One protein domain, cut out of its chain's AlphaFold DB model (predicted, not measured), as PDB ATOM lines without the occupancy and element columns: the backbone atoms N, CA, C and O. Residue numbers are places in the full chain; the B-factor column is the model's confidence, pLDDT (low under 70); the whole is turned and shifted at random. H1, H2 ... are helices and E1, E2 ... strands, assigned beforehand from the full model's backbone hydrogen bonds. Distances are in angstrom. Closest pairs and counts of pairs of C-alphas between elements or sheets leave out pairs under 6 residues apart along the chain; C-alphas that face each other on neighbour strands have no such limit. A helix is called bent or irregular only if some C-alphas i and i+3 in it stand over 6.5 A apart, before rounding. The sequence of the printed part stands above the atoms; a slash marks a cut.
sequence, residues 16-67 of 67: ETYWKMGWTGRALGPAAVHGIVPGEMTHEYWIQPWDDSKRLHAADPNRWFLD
ATOM      1  N   GLU A  16     132.242 159.070 116.047       95.56
ATOM      2  CA  GLU A  16     132.329 160.268 116.889       95.56
ATOM      3  C   GLU A  16     133.503 160.149 117.859       95.56
ATOM      4  O   GLU A  16     133.689 159.106 118.478       95.56
ATOM      5  N   THR A  17     134.286 161.212 118.018       96.38
ATOM      6  CA  THR A  17     135.385 161.261 118.993       96.38
ATOM      7  C   THR A  17     134.971 162.105 120.187       96.38
ATOM      8  O   THR A  17     134.325 163.125 120.006       96.38
ATOM      9  N   TYR A  18     135.336 161.675 121.389       96.81
ATOM     10  CA  TYR A  18     135.070 162.372 122.642       96.81
ATOM     11  C   TYR A  18     136.391 162.643 123.362       96.81
ATOM     12  O   TYR A  18     137.292 161.804 123.320       96.81
ATOM     13  N   TRP A  19     136.508 163.790 124.030       96.56
ATOM     14  CA  TRP A  19     137.730 164.295 124.661       96.56
ATOM     15  C   TRP A  19     137.619 164.303 126.182       96.56
ATOM     16  O   TRP A  19     136.632 164.791 126.729       96.56
ATOM     17  N   LYS A  20     138.643 163.786 126.865       95.06
ATOM     18  CA  LYS A  20     138.702 163.674 128.325       95.06
ATOM     19  C   LYS A  20     138.777 165.055 128.968       95.06
ATOM     20  O   LYS A  20     139.704 165.811 128.697       95.06
ATOM     21  N   MET A  21     137.881 165.338 129.910       92.62
ATOM     22  CA  MET A  21     137.823 166.662 130.547       92.62
ATOM     23  C   MET A  21     138.638 166.775 131.839       92.62
ATOM     24  O   MET A  21     138.824 167.867 132.369       92.62
ATOM     25  N   GLY A  22     139.158 165.653 132.352       86.50
ATOM     26  CA  GLY A  22     139.880 165.580 133.632       86.50
ATOM     27  C   GLY A  22     138.967 165.381 134.848       86.50
ATOM     28  O   GLY A  22     139.445 165.359 135.980       86.50
ATOM     29  N   TRP A  23     137.664 165.217 134.617       87.19
ATOM     30  CA  TRP A  23     136.649 165.092 135.653       87.19
ATOM     31  C   TRP A  23     136.366 163.608 135.880       87.19
ATOM     32  O   TRP A  23     136.414 162.801 134.944       87.19
ATOM     33  N   THR A  24     136.101 163.240 137.133       89.12
ATOM     34  CA  THR A  24     135.734 161.871 137.503       89.12
ATOM     35  C   THR A  24     134.440 161.857 138.293       89.12
ATOM     36  O   THR A  24     134.284 162.644 139.226       89.12
ATOM     37  N   GLY A  25     133.554 160.923 137.966       87.69
ATOM     38  CA  GLY A  25     132.298 160.689 138.670       87.69
ATOM     39  C   GLY A  25     132.165 159.247 139.149       87.69
ATOM     40  O   GLY A  25     133.070 158.424 138.995       87.69
ATOM     41  N   ARG A  26     131.009 158.931 139.733       88.12
ATOM     42  CA  ARG A  26     130.601 157.552 140.027       88.12
ATOM     43  C   ARG A  26     129.454 157.164 139.111       88.12
ATOM     44  O   ARG A  26     128.500 157.924 138.978       88.12
ATOM     45  N   ALA A  27     129.550 155.979 138.520       83.88
ATOM     46  CA  ALA A  27     128.510 155.425 137.673       83.88
ATOM     47  C   ALA A  27     127.178 155.331 138.433       83.88
ATOM     48  O   ALA A  27     127.114 154.783 139.539       83.88
ATOM     49  N   LEU A  28     126.118 155.866 137.831       77.75
ATOM     50  CA  LEU A  28     124.753 155.755 138.340       77.75
ATOM     51  C   LEU A  28     124.141 154.403 137.939       77.75
ATOM     52  O   LEU A  28     124.644 153.721 137.050       77.75
ATOM     53  N   GLY A  29     123.026 154.022 138.572       76.69
ATOM     54  CA  GLY A  29     122.315 152.762 138.297       76.69
ATOM     55  C   GLY A  29     122.085 152.438 136.807       76.69
ATOM     56  O   GLY A  29     122.319 151.294 136.421       76.69
ATOM     57  N   PRO A  30     121.699 153.408 135.949       77.38
ATOM     58  CA  PRO A  30     121.507 153.174 134.515       77.38
ATOM     59  C   PRO A  30     122.760 152.705 133.761       77.38
ATOM     60  O   PRO A  30     122.625 152.005 132.765       77.38
ATOM     61  N   ALA A  31     123.970 152.995 134.251       78.62
ATOM     62  CA  ALA A  31     125.220 152.569 133.613       78.62
ATOM     63  C   ALA A  31     125.392 151.035 133.579       78.62
ATOM     64  O   ALA A  31     126.160 150.510 132.768       78.62
ATOM     65  N   ALA A  32     124.640 150.301 134.410       80.12
ATOM     66  CA  ALA A  32     124.673 148.842 134.466       80.12
ATOM     67  C   ALA A  32     124.318 148.172 133.128       80.12
ATOM     68  O   ALA A  32     124.858 147.108 132.823       80.12
ATOM     69  N   VAL A  33     123.476 148.797 132.294       80.19
ATOM     70  CA  VAL A  33     123.123 148.254 130.965       80.19
ATOM     71  C   VAL A  33     124.307 148.258 129.992       80.19
ATOM     72  O   VAL A  33     124.298 147.519 129.010       80.19
ATOM     73  N   HIS A  34     125.347 149.037 130.297       78.69
ATOM     74  CA  HIS A  34     126.595 149.124 129.543       78.69
ATOM     75  C   HIS A  34     127.733 148.311 130.187       78.69
ATOM     76  O   HIS A  34     128.899 148.490 129.845       78.69
ATOM     77  N   GLY A  35     127.419 147.418 131.136       79.62
ATOM     78  CA  GLY A  35     128.417 146.577 131.809       79.62
ATOM     79  C   GLY A  35     129.319 147.335 132.793       79.62
ATOM     80  O   GLY A  35     130.391 146.838 133.149       79.62
ATOM     81  N   ILE A  36     128.897 148.528 133.225       83.50
ATOM     82  CA  ILE A  36     129.585 149.341 134.233       83.50
ATOM     83  C   ILE A  36     128.864 149.177 135.565       83.50
ATOM     84  O   ILE A  36     127.656 149.394 135.667       83.50
ATOM     85  N   VAL A  37     129.602 148.783 136.601       85.00
ATOM     86  CA  VAL A  37     129.001 148.514 137.909       85.00
ATOM     87  C   VAL A  37     128.583 149.842 138.556       85.00
ATOM     88  O   VAL A  37     129.388 150.775 138.598       85.00
ATOM     89  N   PRO A  38     127.361 149.966 139.111       83.81
ATOM     90  CA  PRO A  38     126.976 151.160 139.855       83.81
ATOM     91  C   PRO A  38     127.983 151.481 140.967       83.81
ATOM     92  O   PRO A  38     128.365 150.616 141.755       83.81
ATOM     93  N   GLY A  39     128.421 152.736 141.034       82.19
ATOM     94  CA  GLY A  39     129.439 153.197 141.978       82.19
ATOM     95  C   GLY A  39     130.892 153.040 141.513       82.19
ATOM     96  O   GLY A  39     131.771 153.581 142.197       82.19
ATOM     97  N   GLU A  40     131.145 152.369 140.379       88.75
ATOM     98  CA  GLU A  40     132.448 152.342 139.696       88.75
ATOM     99  C   GLU A  40     132.841 153.769 139.287       88.75
ATOM    100  O   GLU A  40     131.995 154.603 138.948       88.75
ATOM    101  N   MET A  41     134.129 154.084 139.388       90.81
ATOM    102  CA  MET A  41     134.636 155.395 138.998       90.81
ATOM    103  C   MET A  41     134.615 155.511 137.476       90.81
ATOM    104  O   MET A  41     135.048 154.601 136.776       90.81
ATOM    105  N   THR A  42     134.144 156.648 136.976       92.75
ATOM    106  CA  THR A  42     134.121 156.961 135.546       92.75
ATOM    107  C   THR A  42     134.850 158.266 135.277       92.75
ATOM    108  O   THR A  42     134.915 159.143 136.139       92.75
ATOM    109  N   HIS A  43     135.394 158.388 134.076       93.38
ATOM    110  CA  HIS A  43     135.943 159.614 133.526       93.38
ATOM    111  C   HIS A  43     134.938 160.236 132.567       93.38
ATOM    112  O   HIS A  43     134.318 159.523 131.779       93.38
ATOM    113  N   GLU A  44     134.794 161.551 132.637       94.38
ATOM    114  CA  GLU A  44     133.900 162.295 131.757       94.38
ATOM    115  C   GLU A  44     134.635 162.771 130.502       94.38
ATOM    116  O   GLU A  44     135.746 163.317 130.569       94.38
ATOM    117  N   TYR A  45     133.986 162.551 129.363       95.88
ATOM    118  CA  TYR A  45     134.429 162.970 128.047       95.88
ATOM    119  C   TYR A  45     133.322 163.744 127.340       95.88
ATOM    120  O   TYR A  45     132.148 163.404 127.467       95.88
ATOM    121  N   TRP A  46     133.698 164.745 126.555       96.88
ATOM    122  CA  TRP A  46     132.774 165.617 125.826       96.88
ATOM    123  C   TRP A  46     132.974 165.507 124.318       96.88
ATOM    124  O   TRP A  46     134.069 165.172 123.868       96.88
ATOM    125  N   ILE A  47     131.938 165.804 123.531       96.31
ATOM    126  CA  ILE A  47     132.005 165.765 122.059       96.31
ATOM    127  C   ILE A  47     132.905 166.846 121.465       96.31
ATOM    128  O   ILE A  47     133.313 166.714 120.325       96.31
ATOM    129  N   GLN A  48     133.239 167.904 122.201       93.81
ATOM    130  CA  GLN A  48     134.422 168.741 121.973       93.81
ATOM    131  C   GLN A  48     134.918 169.232 123.341       93.81
ATOM    132  O   GLN A  48     134.123 169.296 124.276       93.81
ATOM    133  N   PRO A  49     136.187 169.655 123.497       90.81
ATOM    134  CA  PRO A  49     136.701 170.147 124.784       90.81
ATOM    135  C   PRO A  49     135.949 171.352 125.387       90.81
ATOM    136  O   PRO A  49     136.189 171.723 126.531       90.81
ATOM    137  N   TRP A  50     135.073 171.994 124.616       91.12
ATOM    138  CA  TRP A  50     134.240 173.131 125.018       91.12
ATOM    139  C   TRP A  50     132.740 172.887 124.780       91.12
ATOM    140  O   TRP A  50     131.953 173.816 124.939       91.12
ATOM    141  N   ASP A  51     132.351 171.683 124.351       94.00
ATOM    142  CA  ASP A  51     130.976 171.335 123.988       94.00
ATOM    143  C   ASP A  51     130.540 170.087 124.754       94.00
ATOM    144  O   ASP A  51     130.890 168.962 124.396       94.00
ATOM    145  N   ASP A  52     129.767 170.305 125.811       92.69
ATOM    146  CA  ASP A  52     129.222 169.271 126.679       92.69
ATOM    147  C   ASP A  52     127.813 168.821 126.260       92.69
ATOM    148  O   ASP A  52     127.146 168.129 127.034       92.69
ATOM    149  N   SER A  53     127.363 169.178 125.046       94.12
ATOM    150  CA  SER A  53     126.043 168.806 124.508       94.12
ATOM    151  C   SER A  53     125.864 167.304 124.288       94.12
ATOM    152  O   SER A  53     124.732 166.828 124.192       94.12
ATOM    153  N   LYS A  54     126.969 166.555 124.220       94.06
ATOM    154  CA  LYS A  54     126.992 165.099 124.347       94.06
ATOM    155  C   LYS A  54     128.136 164.702 125.258       94.06
ATOM    156  O   LYS A  54     129.277 165.137 125.056       94.06
ATOM    157  N   ARG A  55     127.839 163.836 126.218       93.19
ATOM    158  CA  ARG A  55     128.812 163.380 127.205       93.19
ATOM    159  C   ARG A  55     128.949 161.876 127.146       93.19
ATOM    160  O   ARG A  55     128.004 161.151 126.852       93.19
ATOM    161  N   LEU A  56     130.156 161.418 127.425       93.19
ATOM    162  CA  LEU A  56     130.502 160.017 127.527       93.19
ATOM    163  C   LEU A  56     131.159 159.788 128.883       93.19
ATOM    164  O   LEU A  56     132.137 160.447 129.236       93.19
ATOM    165  N   HIS A  57     130.638 158.829 129.636       92.62
ATOM    166  CA  HIS A  57     131.200 158.402 130.910       92.62
ATOM    167  C   HIS A  57     131.870 157.043 130.734       92.62
ATOM    168  O   HIS A  57     131.211 156.048 130.432       92.62
ATOM    169  N   ALA A  58     133.188 156.995 130.923       92.50
ATOM    170  CA  ALA A  58     133.993 155.800 130.690       92.50
ATOM    171  C   ALA A  58     134.577 155.246 131.988       92.50
ATOM    172  O   ALA A  58     135.286 155.956 132.703       92.50
ATOM    173  N   ALA A  59     134.308 153.973 132.277       90.62
ATOM    174  CA  ALA A  59     134.993 153.238 133.340       90.62
ATOM    175  C   ALA A  59     136.360 152.717 132.859       90.62
ATOM    176  O   ALA A  59     137.322 152.706 133.623       90.62
ATOM    177  N   ASP A  60     136.448 152.332 131.580       88.44
ATOM    178  CA  ASP A  60     137.693 152.028 130.866       88.44
ATOM    179  C   ASP A  60     137.555 152.352 129.354       88.44
ATOM    180  O   ASP A  60     136.462 152.732 128.923       88.44
ATOM    181  N   PRO A  61     138.612 152.235 128.521       85.56
ATOM    182  CA  PRO A  61     138.561 152.624 127.104       85.56
ATOM    183  C   PRO A  61     137.502 151.888 126.265       85.56
ATOM    184  O   PRO A  61     137.088 152.395 125.227       85.56
ATOM    185  N   ASN A  62     137.071 150.701 126.701       87.38
ATOM    186  CA  ASN A  62     136.109 149.854 125.995       87.38
ATOM    187  C   ASN A  62     134.759 149.736 126.724       87.38
ATOM    188  O   ASN A  62     133.807 149.217 126.143       87.38
ATOM    189  N   ARG A  63     134.658 150.205 127.976       89.12
ATOM    190  CA  ARG A  63     133.418 150.239 128.769       89.12
ATOM    191  C   ARG A  63     133.021 151.676 129.089       89.12
ATOM    192  O   ARG A  63     133.580 152.313 129.986       89.12
ATOM    193  N   TRP A  64     132.011 152.160 128.377       91.25
ATOM    194  CA  TRP A  64     131.481 153.515 128.500       91.25
ATOM    195  C   TRP A  64     129.993 153.581 128.142       91.25
ATOM    196  O   TRP A  64     129.439 152.649 127.557       91.25
ATOM    197  N   PHE A  65     129.356 154.698 128.486       90.12
ATOM    198  CA  PHE A  65     127.992 155.030 128.078       90.12
ATOM    199  C   PHE A  65     127.863 156.512 127.730       90.12
ATOM    200  O   PHE A  65     128.673 157.320 128.185       90.12
ATOM    201  N   LEU A  66     126.862 156.842 126.915       90.00
ATOM    202  CA  LEU A  66     126.488 158.222 126.605       90.00
ATOM    203  C   LEU A  66     125.398 158.688 127.574       90.00
ATOM    204  O   LEU A  66     124.487 157.910 127.866       90.00
ATOM    205  N   ASP A  67     125.521 159.925 128.046       83.75
ATOM    206  CA  ASP A  67     124.498 160.660 128.811       83.75
ATOM    207  C   ASP A  67     123.786 161.669 127.898       83.75
ATOM    208  O   ASP A  67     124.492 162.339 127.101       83.75
TER     209      ASP A  67
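This is residues 16 to 67 of the 67 residues of an uncharacterized protein of Roseovarius sp. A-2 (UniProt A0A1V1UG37). Picture a strongly twisted wall of four antiparallel strands, in which E1, E2 and E3 are long and E4 has just 4 residues, with a small helix, H1, packed over one face at the E4 end. Two of the strands turn sharply on the way, E1 at residue 22 and E3 at residue 54. The printed part has 52 residues, with four named strands and one named helix in the chain order E1, H1, E2, E3, E4, and the sheet order is E1, E2, E3, E4; the class is mostly strand. The whole is compact, with a radius of gyration of the C-alphas of 10.2 A and spans of 28 by 19 by 18 A.

Find C-alpha 17 at (135.385, 161.261, 118.993), where E1 begins; it runs from residue 17 to 26, 21.9 A, and bends by 88 degrees at Gly 22. Beside it look for E2, residues 41 to 48, 21.6 A. Then comes E3, residues 51 to 60, also 21.6 A, which bends by 78 degrees at Lys 54. E4, residues 63 to 66, ends at C-alpha 66, (126.488, 158.222, 126.605). H1, residues 29 to 34, begins at C-alpha 29, (122.315, 152.762, 138.297); it is neither bent nor irregular, but only just: C-alphas 30 and 33 are 6.3 A apart.

Start at the inner strands E2 and E3, an antiparallel hairpin at 146 degrees; look at N 45 and O 56, 2.8 A apart and within hydrogen-bond range. On the other side of E2 is the edge strand E1, antiparallel at 148 degrees, with N 19 and O 46 at 2.8 A and N 42 and O 25 at 2.9 A. The edge strand E4 forms a hairpin with E3, antiparallel at 159 degrees, with N 57 and O 65 at 2.9 A. E2, E3 and E4 form a meander, each strand the antiparallel neighbour of the one before. E1 and E4 are apart. H1 is on the sheet at a height of 8.8 A, and it is only just over E4, with 3 of its C-alphas falling there. The closest C-alphas of H1 and E4 are those of His 34 and Phe 65, 6.2 A apart. H1 runs slantwise to the strands, at 57 degrees to E4 on the local plane. In H1, 0 of 2 O i to N i+4 pairs and 3 of 3 O i to N i+3 pairs are within hydrogen-bond range.

The two C-alphas farthest apart are those of Val 37 and Trp 50, at 28.3 A. The printed part has no cut and ends at Asp 67, the chain's last residue. The link from H1 to E2 is short, with 6 residues, and the other three are tight. The mean pLDDT of the printed part is 89.0, that of H1 is 79, and no printed residue is under 70.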